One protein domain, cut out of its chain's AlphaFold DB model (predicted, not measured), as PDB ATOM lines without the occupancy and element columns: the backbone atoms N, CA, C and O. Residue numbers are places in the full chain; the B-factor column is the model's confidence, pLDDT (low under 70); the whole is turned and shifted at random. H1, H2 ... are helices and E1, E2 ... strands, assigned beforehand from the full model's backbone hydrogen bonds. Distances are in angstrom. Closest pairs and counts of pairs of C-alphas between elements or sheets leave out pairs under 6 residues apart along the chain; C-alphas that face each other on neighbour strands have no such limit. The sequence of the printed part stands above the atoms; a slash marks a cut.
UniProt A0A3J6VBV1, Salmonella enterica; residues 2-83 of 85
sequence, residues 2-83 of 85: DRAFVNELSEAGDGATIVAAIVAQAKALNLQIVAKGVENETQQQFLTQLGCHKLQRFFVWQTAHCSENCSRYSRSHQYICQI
ATOM      1  N   ASP A   2     185.670 199.877 186.525       88.31
ATOM      2  CA  ASP A   2     184.394 199.873 187.252       88.31
ATOM      3  C   ASP A   2     183.173 199.766 186.315       88.31
ATOM      4  O   ASP A   2     183.304 199.991 185.112       88.31
ATOM      5  N   ARG A   3     181.998 199.444 186.875       83.31
ATOM      6  CA  ARG A   3     180.731 199.258 186.148       83.31
ATOM      7  C   ARG A   3     180.310 200.502 185.380       83.31
ATOM      8  O   ARG A   3     179.768 200.356 184.294       83.31
ATOM      9  N   ALA A   4     180.588 201.697 185.903       85.06
ATOM     10  CA  ALA A   4     180.249 202.947 185.218       85.06
ATOM     11  C   ALA A   4     180.796 202.980 183.777       85.06
ATOM     12  O   ALA A   4     180.040 203.201 182.842       85.06
ATOM     13  N   PHE A   5     182.068 202.614 183.590       87.12
ATOM     14  CA  PHE A   5     182.706 202.571 182.270       87.12
ATOM     15  C   PHE A   5     182.207 201.420 181.389       87.12
ATOM     16  O   PHE A   5     182.174 201.543 180.171       87.12
ATOM     17  N   VAL A   6     181.838 200.282 181.988       87.56
ATOM     18  CA  VAL A   6     181.306 199.129 181.242       87.56
ATOM     19  C   VAL A   6     179.899 199.417 180.714       87.56
ATOM     20  O   VAL A   6     179.577 199.020 179.597       87.56
ATOM     21  N   ASN A   7     179.085 200.149 181.475       84.81
ATOM     22  CA  ASN A   7     177.744 200.547 181.055       84.81
ATOM     23  C   ASN A   7     177.772 201.500 179.853       84.81
ATOM     24  O   ASN A   7     176.915 201.397 178.982       84.81
ATOM     25  N   GLU A   8     178.789 202.358 179.754       84.25
ATOM     26  CA  GLU A   8     178.972 203.279 178.622       84.25
ATOM     27  C   GLU A   8     179.375 202.582 177.306       84.25
ATOM     28  O   GLU A   8     179.441 203.223 176.259       84.25
ATOM     29  N   LEU A   9     179.625 201.265 177.315       81.88
ATOM     30  CA  LEU A   9     179.939 200.493 176.104       81.88
ATOM     31  C   LEU A   9     178.719 200.212 175.217       81.88
ATOM     32  O   LEU A   9     178.875 199.717 174.102       81.88
ATOM     33  N   SER A  10     177.508 200.453 175.718       67.38
ATOM     34  CA  SER A  10     176.258 200.097 175.044       67.38
ATOM     35  C   SER A  10     175.545 201.385 174.637       67.38
ATOM     36  O   SER A  10     175.241 202.196 175.500       67.38
ATOM     37  N   GLU A  11     175.272 201.540 173.339       54.94
ATOM     38  CA  GLU A  11     174.484 202.636 172.744       54.94
ATOM     39  C   GLU A  11     175.230 203.980 172.554       54.94
ATOM     40  O   GLU A  11     175.027 204.957 173.261       54.94
ATOM     41  N   ALA A  12     176.051 204.045 171.495       54.66
ATOM     42  CA  ALA A  12     176.375 205.286 170.772       54.66
ATOM     43  C   ALA A  12     177.158 206.398 171.520       54.66
ATOM     44  O   ALA A  12     176.858 207.578 171.339       54.66
ATOM     45  N   GLY A  13     178.201 206.054 172.290       61.03
ATOM     46  CA  GLY A  13     179.030 207.045 172.999       61.03
ATOM     47  C   GLY A  13     180.548 206.819 172.949       61.03
ATOM     48  O   GLY A  13     181.032 205.725 172.653       61.03
ATOM     49  N   ASP A  14     181.297 207.865 173.321       75.56
ATOM     50  CA  ASP A  14     182.769 207.903 173.453       75.56
ATOM     51  C   ASP A  14     183.340 206.901 174.481       75.56
ATOM     52  O   ASP A  14     184.559 206.702 174.562       75.56
ATOM     53  N   GLY A  15     182.475 206.231 175.249       83.19
ATOM     54  CA  GLY A  15     182.839 205.261 176.282       83.19
ATOM     55  C   GLY A  15     183.716 204.122 175.760       83.19
ATOM     56  O   GLY A  15     184.687 203.743 176.412       83.19
ATOM     57  N   ALA A  16     183.464 203.632 174.541       85.12
ATOM     58  CA  ALA A  16     184.299 202.603 173.916       85.12
ATOM     59  C   ALA A  16     185.752 203.071 173.706       85.12
ATOM     60  O   ALA A  16     186.691 202.312 173.957       85.12
ATOM     61  N   THR A  17     185.944 204.332 173.308       87.69
ATOM     62  CA  THR A  17     187.267 204.941 173.104       87.69
ATOM     63  C   THR A  17     188.006 205.097 174.429       87.69
ATOM     64  O   THR A  17     189.186 204.756 174.530       87.69
ATOM     65  N   ILE A  18     187.306 205.557 175.471       88.94
ATOM     66  CA  ILE A  18     187.872 205.710 176.818       88.94
ATOM     67  C   ILE A  18     188.285 204.347 177.377       88.94
ATOM     68  O   ILE A  18     189.407 204.182 177.857       88.94
ATOM     69  N   VAL A  19     187.412 203.344 177.270       90.38
ATOM     70  CA  VAL A  19     187.702 201.979 177.724       90.38
ATOM     71  C   VAL A  19     188.903 201.398 176.976       90.38
ATOM     72  O   VAL A  19     189.794 200.834 177.610       90.38
ATOM     73  N   ALA A  20     188.988 201.588 175.658       89.88
ATOM     74  CA  ALA A  20     190.140 201.149 174.874       89.88
ATOM     75  C   ALA A  20     191.446 201.823 175.333       89.88
ATOM     76  O   ALA A  20     192.460 201.140 175.493       89.88
ATOM     77  N   ALA A  21     191.422 203.130 175.613       92.25
ATOM     78  CA  ALA A  21     192.582 203.865 176.116       92.25
ATOM     79  C   ALA A  21     193.035 203.368 177.501       92.25
ATOM     80  O   ALA A  21     194.227 203.133 177.715       92.25
ATOM     81  N   ILE A  22     192.091 203.135 178.421       91.19
ATOM     82  CA  ILE A  22     192.371 202.566 179.750       91.19
ATOM     83  C   ILE A  22     193.023 201.188 179.610       91.19
ATOM     84  O   ILE A  22     194.017 200.893 180.276       91.19
ATOM     85  N   VAL A  23     192.484 200.339 178.730       91.19
ATOM     86  CA  VAL A  23     193.020 198.993 178.513       91.19
ATOM     87  C   VAL A  23     194.416 199.038 177.898       91.19
ATOM     88  O   VAL A  23     195.306 198.326 178.363       91.19
ATOM     89  N   ALA A  24     194.646 199.900 176.908       91.75
ATOM     90  CA  ALA A  24     195.961 200.089 176.306       91.75
ATOM     91  C   ALA A  24     197.003 200.563 177.333       91.75
ATOM     92  O   ALA A  24     198.108 200.024 177.383       91.75
ATOM     93  N   GLN A  25     196.639 201.514 178.198       93.75
ATOM     94  CA  GLN A  25     197.526 202.010 179.249       93.75
ATOM     95  C   GLN A  25     197.869 200.917 180.268       93.75
ATOM     96  O   GLN A  25     199.034 200.733 180.615       93.75
ATOM     97  N   ALA A  26     196.879 200.145 180.712       92.94
ATOM     98  CA  ALA A  26     197.118 199.035 181.626       92.94
ATOM     99  C   ALA A  26     197.993 197.937 180.993       92.94
ATOM    100  O   ALA A  26     198.885 197.426 181.668       92.94
ATOM    101  N   LYS A  27     197.824 197.634 179.697       90.50
ATOM    102  CA  LYS A  27     198.725 196.725 178.965       90.50
ATOM    103  C   LYS A  27     200.158 197.249 178.911       90.50
ATOM    104  O   LYS A  27     201.082 196.488 179.173       90.50
ATOM    105  N   ALA A  28     200.347 198.537 178.624       93.88
ATOM    106  CA  ALA A  28     201.672 199.161 178.598       93.88
ATOM    107  C   ALA A  28     202.380 199.093 179.964       93.88
ATOM    108  O   ALA A  28     203.601 198.988 180.028       93.88
ATOM    109  N   LEU A  29     201.608 199.103 181.052       95.25
ATOM    110  CA  LEU A  29     202.095 198.955 182.425       95.25
ATOM    111  C   LEU A  29     202.154 197.494 182.906       95.25
ATOM    112  O   LEU A  29     202.468 197.248 184.068       95.25
ATOM    113  N   ASN A  30     201.842 196.530 182.036       91.38
ATOM    114  CA  ASN A  30     201.757 195.104 182.353       91.38
ATOM    115  C   ASN A  30     200.812 194.787 183.535       91.38
ATOM    116  O   ASN A  30     201.071 193.902 184.353       91.38
ATOM    117  N   LEU A  31     199.712 195.536 183.646       91.31
ATOM    118  CA  LEU A  31     198.700 195.371 184.684       91.31
ATOM    119  C   LEU A  31     197.555 194.473 184.210       91.31
ATOM    120  O   LEU A  31     197.039 194.593 183.099       91.31
ATOM    121  N   GLN A  32     197.102 193.610 185.115       89.38
ATOM    122  CA  GLN A  32     195.924 192.776 184.911       89.38
ATOM    123  C   GLN A  32     194.649 193.604 185.095       89.38
ATOM    124  O   GLN A  32     194.489 194.323 186.084       89.38
ATOM    125  N   ILE A  33     193.710 193.471 184.161       90.31
ATOM    126  CA  ILE A  33     192.458 194.238 184.171       90.31
ATOM    127  C   ILE A  33     191.291 193.321 184.500       90.31
ATOM    128  O   ILE A  33     191.036 192.343 183.796       90.31
ATOM    129  N   VAL A  34     190.547 193.710 185.536       90.31
ATOM    130  CA  VAL A  34     189.234 193.152 185.868       90.31
ATOM    131  C   VAL A  34     188.160 194.160 185.466       90.31
ATOM    132  O   VAL A  34     188.152 195.277 185.997       90.31
ATOM    133  N   ALA A  35     187.267 193.799 184.547       91.12
ATOM    134  CA  ALA A  35     186.122 194.623 184.164       91.12
ATOM    135  C   ALA A  35     184.887 194.226 184.981       91.12
ATOM    136  O   ALA A  35     184.453 193.076 184.940       91.12
ATOM    137  N   LYS A  36     184.345 195.163 185.763       89.50
ATOM    138  CA  LYS A  36     183.214 194.918 186.666       89.50
ATOM    139  C   LYS A  36     181.898 195.366 186.053       89.50
ATOM    140  O   LYS A  36     181.868 196.370 185.364       89.50
ATOM    141  N   GLY A  37     180.817 194.659 186.378       86.00
ATOM    142  CA  GLY A  37     179.467 195.016 185.946       86.00
ATOM    143  C   GLY A  37     179.169 194.650 184.497       86.00
ATOM    144  O   GLY A  37     178.441 195.371 183.838       86.00
ATOM    145  N   VAL A  38     179.745 193.552 183.996       88.12
ATOM    146  CA  VAL A  38     179.431 193.047 182.652       88.12
ATOM    147  C   VAL A  38     178.061 192.376 182.676       88.12
ATOM    148  O   VAL A  38     177.881 191.361 183.350       88.12
ATOM    149  N   GLU A  39     177.102 192.919 181.938       84.75
ATOM    150  CA  GLU A  39     175.696 192.498 182.016       84.75
ATOM    151  C   GLU A  39     175.236 191.737 180.775       84.75
ATOM    152  O   GLU A  39     174.448 190.804 180.894       84.75
ATOM    153  N   ASN A  40     175.783 192.058 179.602       84.31
ATOM    154  CA  ASN A  40     175.395 191.432 178.339       84.31
ATOM    155  C   ASN A  40     176.588 190.780 177.612       84.31
ATOM    156  O   ASN A  40     177.751 190.930 178.004       84.31
ATOM    157  N   GLU A  41     176.288 189.989 176.583       84.06
ATOM    158  CA  GLU A  41     177.300 189.280 175.791       84.06
ATOM    159  C   GLU A  41     178.132 190.226 174.923       84.06
ATOM    160  O   GLU A  41     179.330 190.010 174.767       84.06
ATOM    161  N   THR A  42     177.541 191.312 174.423       86.38
ATOM    162  CA  THR A  42     178.233 192.308 173.593       86.38
ATOM    163  C   THR A  42     179.367 192.992 174.362       86.38
ATOM    164  O   THR A  42     180.495 193.054 173.878       86.38
ATOM    165  N   GLN A  43     179.111 193.429 175.598       87.31
ATOM    166  CA  GLN A  43     180.118 193.978 176.510       87.31
ATOM    167  C   GLN A  43     181.210 192.948 176.803       87.31
ATOM    168  O   GLN A  43     182.395 193.271 176.762       87.31
ATOM    169  N   GLN A  44     180.823 191.697 177.076       87.19
ATOM    170  CA  GLN A  44     181.773 190.610 177.306       87.19
ATOM    171  C   GLN A  44     182.693 190.413 176.096       87.19
ATOM    172  O   GLN A  44     183.913 190.383 176.264       87.19
ATOM    173  N   GLN A  45     182.136 190.306 174.890       87.31
ATOM    174  CA  GLN A  45     182.902 190.124 173.657       87.31
ATOM    175  C   GLN A  45     183.847 191.301 173.409       87.31
ATOM    176  O   GLN A  45     185.033 191.084 173.165       87.31
ATOM    177  N   PHE A  46     183.361 192.534 173.555       88.31
ATOM    178  CA  PHE A  46     184.168 193.740 173.386       88.31
ATOM    179  C   PHE A  46     185.347 193.795 174.370       88.31
ATOM    180  O   PHE A  46     186.494 194.001 173.977       88.31
ATOM    181  N   LEU A  47     185.092 193.543 175.656       88.69
ATOM    182  CA  LEU A  47     186.124 193.551 176.697       88.69
ATOM    183  C   LEU A  47     187.141 192.418 176.526       88.69
ATOM    184  O   LEU A  47     188.328 192.618 176.787       88.69
ATOM    185  N   THR A  48     186.690 191.254 176.056       87.88
ATOM    186  CA  THR A  48     187.567 190.123 175.720       87.88
ATOM    187  C   THR A  48     188.485 190.487 174.555       87.88
ATOM    188  O   THR A  48     189.697 190.327 174.658       87.88
ATOM    189  N   GLN A  49     187.940 191.063 173.476       88.19
ATOM    190  CA  GLN A  49     188.723 191.504 172.315       88.19
ATOM    191  C   GLN A  49     189.721 192.614 172.662       88.19
ATOM    192  O   GLN A  49     190.851 192.612 172.172       88.19
ATOM    193  N   LEU A  50     189.350 193.533 173.557       88.12
ATOM    194  CA  LEU A  50     190.274 194.547 174.062       88.12
ATOM    195  C   LEU A  50     191.414 193.951 174.899       88.12
ATOM    196  O   LEU A  50     192.443 194.604 175.064       88.12
ATOM    197  N   GLY A  51     191.297 192.713 175.383       87.00
ATOM    198  CA  GLY A  51     192.306 192.030 176.195       87.00
ATOM    199  C   GLY A  51     192.155 192.290 177.692       87.00
ATOM    200  O   GLY A  51     193.151 192.415 178.405       87.00
ATOM    201  N   CYS A  52     190.916 192.416 178.178       88.06
ATOM    202  CA  CYS A  52     190.647 192.258 179.604       88.06
ATOM    203  C   CYS A  52     190.899 190.804 180.020       88.06
ATOM    204  O   CYS A  52     190.658 189.884 179.250       88.06
ATOM    205  N   HIS A  53     191.360 190.613 181.253       87.50
ATOM    206  CA  HIS A  53     191.817 189.305 181.737       87.50
ATOM    207  C   HIS A  53     190.746 188.604 182.573       87.50
ATOM    208  O   HIS A  53     190.678 187.381 182.650       87.50
ATOM    209  N   LYS A  54     189.913 189.399 183.251       87.94
ATOM    210  CA  LYS A  54     188.792 188.900 184.044       87.94
ATOM    211  C   LYS A  54     187.582 189.793 183.863       87.94
ATOM    212  O   LYS A  54     187.698 191.022 183.867       87.94
ATOM    213  N   LEU A  55     186.415 189.177 183.788       86.69
ATOM    214  CA  LEU A  55     185.130 189.860 183.838       86.69
ATOM    215  C   LEU A  55     184.453 189.535 185.158       86.69
ATOM    216  O   LEU A  55     184.556 188.427 185.676       86.69
ATOM    217  N   GLN A  56     183.739 190.503 185.701       84.62
ATOM    218  CA  GLN A  56     182.971 190.329 186.914       84.62
ATOM    219  C   GLN A  56     181.523 190.709 186.625       84.62
ATOM    220  O   GLN A  56     181.208 191.887 186.438       84.62
ATOM    221  N   ARG A  57     180.645 189.707 186.606       80.31
ATOM    222  CA  ARG A  57     179.202 189.913 186.489       80.31
ATOM    223  C   ARG A  57     178.607 190.232 187.852       80.31
ATOM    224  O   ARG A  57     179.039 189.700 188.880       80.31
ATOM    225  N   PHE A  58     177.608 191.103 187.849       71.25
ATOM    226  CA  PHE A  58     176.825 191.422 189.033       71.25
ATOM    227  C   PHE A  58     175.468 190.730 188.925       71.25
ATOM    228  O   PHE A  58     174.717 191.005 187.995       71.25
ATOM    229  N   PHE A  59     175.167 189.828 189.858       62.50
ATOM    230  CA  PHE A  59     173.870 189.161 189.936       62.50
ATOM    231  C   PHE A  59     173.172 189.558 191.237       62.50
ATOM    232  O   PHE A  59     173.683 189.329 192.338       62.50
ATOM    233  N   VAL A  60     171.974 190.124 191.111       53.66
ATOM    234  CA  VAL A  60     171.024 190.234 192.221       53.66
ATOM    235  C   VAL A  60     170.101 189.030 192.095       53.66
ATOM    236  O   VAL A  60     169.334 188.926 191.145       53.66
ATOM    237  N   TRP A  61     170.241 188.059 192.991       50.53
ATOM    238  CA  TRP A  61     169.426 186.850 192.943       50.53
ATOM    239  C   TRP A  61     168.003 187.123 193.434       50.53
ATOM    240  O   TRP A  61     167.813 187.548 194.570       50.53
ATOM    241  N   GLN A  62     167.026 186.670 192.656       46.12
ATOM    242  CA  GLN A  62     166.104 185.650 193.149       46.12
ATOM    243  C   GLN A  62     166.160 184.504 192.120       46.12
ATOM    244  O   GLN A  62     165.788 184.676 190.969       46.12
ATOM    245  N   THR A  63     166.745 183.366 192.497       45.50
ATOM    246  CA  THR A  63     166.888 182.120 191.698       45.50
ATOM    247  C   THR A  63     167.758 182.138 190.421       45.50
ATOM    248  O   THR A  63     167.231 182.197 189.328       45.50
ATOM    249  N   ALA A  64     169.087 182.007 190.516       53.88
ATOM    250  CA  ALA A  64     170.058 181.884 189.398       53.88
ATOM    251  C   ALA A  64     171.334 181.028 189.677       53.88
ATOM    252  O   ALA A  64     172.387 181.536 190.064       53.88
ATOM    253  N   HIS A  65     171.249 179.702 189.526       52.91
ATOM    254  CA  HIS A  65     172.372 178.750 189.619       52.91
ATOM    255  C   HIS A  65     173.717 179.355 189.142       52.91
ATOM    256  O   HIS A  65     173.874 179.676 187.969       52.91
ATOM    257  N   CYS A  66     174.662 179.570 190.063       50.06
ATOM    258  CA  CYS A  66     175.964 180.167 189.763       50.06
ATOM    259  C   CYS A  66     177.012 179.050 189.730       50.06
ATOM    260  O   CYS A  66     177.184 178.360 190.736       50.06
ATOM    261  N   SER A  67     177.678 178.850 188.589       53.62
ATOM    262  CA  SER A  67     178.837 177.956 188.482       53.62
ATOM    263  C   SER A  67     180.056 178.544 189.217       53.62
ATOM    264  O   SER A  67     180.027 179.690 189.674       53.62
ATOM    265  N   GLU A  68     181.076 177.706 189.417       53.69
ATOM    266  CA  GLU A  68     182.260 177.902 190.270       53.69
ATOM    267  C   GLU A  68     182.865 179.329 190.220       53.69
ATOM    268  O   GLU A  68     182.981 179.924 189.152       53.69
ATOM    269  N   ASN A  69     183.294 179.853 191.385       62.34
ATOM    270  CA  ASN A  69     183.832 181.213 191.659       62.34
ATOM    271  C   ASN A  69     182.830 182.334 192.003       62.34
ATOM    272  O   ASN A  69     183.044 183.510 191.689       62.34
ATOM    273  N   CYS A  70     181.768 182.002 192.738       58.16
ATOM    274  CA  CYS A  70     180.873 182.997 193.323       58.16
ATOM    275  C   CYS A  70     181.372 183.457 194.707       58.16
ATOM    276  O   CYS A  70     181.526 182.638 195.615       58.16
ATOM    277  N   SER A  71     181.593 184.762 194.897       62.47
ATOM    278  CA  SER A  71     181.910 185.340 196.215       62.47
ATOM    279  C   SER A  71     180.733 186.160 196.746       62.47
ATOM    280  O   SER A  71     180.091 186.917 196.010       62.47
ATOM    281  N   ARG A  72     180.421 185.994 198.039       60.56
ATOM    282  CA  ARG A  72     179.341 186.736 198.702       60.56
ATOM    283  C   ARG A  72     179.785 188.179 198.925       60.56
ATOM    284  O   ARG A  72     180.749 188.417 199.652       60.56
ATOM    285  N   TYR A  73     179.073 189.140 198.341       61.81
ATOM    286  CA  TYR A  73     179.366 190.552 198.559       61.81
ATOM    287  C   TYR A  73     178.864 190.984 199.943       61.81
ATOM    288  O   TYR A  73     177.742 190.671 200.341       61.81
ATOM    289  N   SER A  74     179.708 191.685 200.702       53.78
ATOM    290  CA  SER A  74     179.576 191.844 202.157       53.78
ATOM    291  C   SER A  74     178.392 192.692 202.636       53.78
ATOM    292  O   SER A  74     178.204 192.792 203.847       53.78
ATOM    293  N   ARG A  75     177.593 193.303 201.745       52.38
ATOM    294  CA  ARG A  75     176.622 194.328 202.162       52.38
ATOM    295  C   ARG A  75     175.136 194.117 201.902       52.38
ATOM    296  O   ARG A  75     174.393 194.803 202.586       52.38
ATOM    297  N   SER A  76     174.653 193.226 201.035       51.59
ATOM    298  CA  SER A  76     173.193 193.020 200.839       51.59
ATOM    299  C   SER A  76     172.922 191.913 199.818       51.59
ATOM    300  O   SER A  76     172.933 192.240 198.648       51.59
ATOM    301  N   HIS A  77     172.703 190.643 200.200       57.12
ATOM    302  CA  HIS A  77     172.185 189.550 199.327       57.12
ATOM    303  C   HIS A  77     172.657 189.531 197.847       57.12
ATOM    304  O   HIS A  77     171.931 189.117 196.947       57.12
ATOM    305  N   GLN A  78     173.878 189.993 197.587       60.34
ATOM    306  CA  GLN A  78     174.406 190.274 196.258       60.34
ATOM    307  C   GLN A  78     175.554 189.317 196.001       60.34
ATOM    308  O   GLN A  78     176.431 189.125 196.853       60.34
ATOM    309  N   TYR A  79     175.537 188.724 194.815       66.81
ATOM    310  CA  TYR A  79     176.504 187.723 194.415       66.81
ATOM    311  C   TYR A  79     177.356 188.263 193.276       66.81
ATOM    312  O   TYR A  79     176.865 188.857 192.312       66.81
ATOM    313  N   ILE A  80     178.661 188.064 193.418       70.94
ATOM    314  CA  ILE A  80     179.649 188.436 192.419       70.94
ATOM    315  C   ILE A  80     180.171 187.156 191.783       70.94
ATOM    316  O   ILE A  80     180.735 186.312 192.481       70.94
ATOM    317  N   CYS A  81     180.033 187.057 190.462       75.50
ATOM    318  CA  CYS A  81     180.603 185.969 189.677       75.50
ATOM    319  C   CYS A  81     181.786 186.491 188.861       75.50
ATOM    320  O   CYS A  81     181.660 187.495 188.152       75.50
ATOM    321  N   GLN A  82     182.939 185.833 188.987       77.38
ATOM    322  CA  GLN A  82     184.145 186.161 188.231       77.38
ATOM    323  C   GLN A  82     184.371 185.138 187.120       77.38
ATOM    324  O   GLN A  82     184.402 183.936 187.369       77.38
ATOM    325  N   ILE A  83     184.579 185.637 185.908       76.56
ATOM    326  CA  ILE A  83     184.884 184.858 184.713       76.56
ATOM    327  C   ILE A  83     186.324 185.195 184.324       76.56
ATOM    328  O   ILE A  83     186.636 186.359 184.059       76.56
TER     329      ILE A  83
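AT A GLANCE: This is residues 2 to 83 of the 85 residues of a protein of Salmonella enterica (UniProt A0A3J6VBV1). Three loosely gathered helices stand at one end of a twisted four-strand sheet: H3 over the E1 and E2 part of one face, H1 beside E1, and the long H2 beyond them, not on the sheet. From there E2 reaches away with E4 and E3, and the loop of residues 61 to 69 lies at the far end. The printed part has 82 residues, with named elements in the order H1, H2, E1, H3, E2, E3, E4, and its class is mixed, helices and strands. The mixed sheet has the order E1, E2, E4, E3, with E1 and E2 parallel and the other neighbour pairs antiparallel. The whole is compact, with a radius of gyration of the C-alphas of 13.5 A and spans of 37 by 30 by 22 A.

HOW THE PARTS SIT: H1, residues 3 to 7, and H2, residues 15 to 28, only just touch, with 3 pairs of C-alphas within 8 A; the closest are those of Phe 5 and Gly 15, 6.6 A apart, and H2 takes part with residues 15 to 19 alone. E1, residues 34 to 36, is an edge strand, and H1 only grazes its sheet; the closest C-alphas of H1 and E1 are those of Arg 3 and Lys 36, 5.0 A. H3, residues 41 to 50, is close to H2 but not clearly touching, at a steep tilt of 38 degrees, the same way; their closest C-alphas are those of Ala 20 and Leu 50, 6.7 A. E2, residues 54 to 60, is parallel to E1 at 22 degrees, with N 56 and O 35 at 2.8 A. E1, H3 and E2 form a strand-helix-strand unit, two parallel neighbour strands with a helix between, and its crossover is right-handed. H3 is on the sheet at a height of 10.4 A, over E2, and runs along the strands at 13 degrees on the local plane. E3, residues 70 to 72, the other edge strand, forms a hairpin with E4, residues 78 to 83; they are antiparallel at 150 degrees, with N 71 and O 80 at 3.0 A. E4 is also antiparallel to E2, at 155 degrees, with N 55 and O 83 at 2.8 A. H2 is apart from E2, E3 and E4. In H1, H2 and H3 every O i to N i+4 pair is within hydrogen-bond range.

IN THESE COORDINATES: H1 begins at C-alpha 3, (180.731, 199.258, 186.148). H2 is 19.9 A long, H3 14.1 A, E2 19.6 A and E4 16.5 A. E4 ends at C-alpha 83, (184.884, 184.858, 184.713).

THE WHOLE: The C-alphas farthest apart are those of Ala 28 and Thr 63, 40.9 A. The printed part has no cut, and no link is long. The mean pLDDT of the printed part is 77.4; residues 10 to 13 and 59 to 79 are under 70.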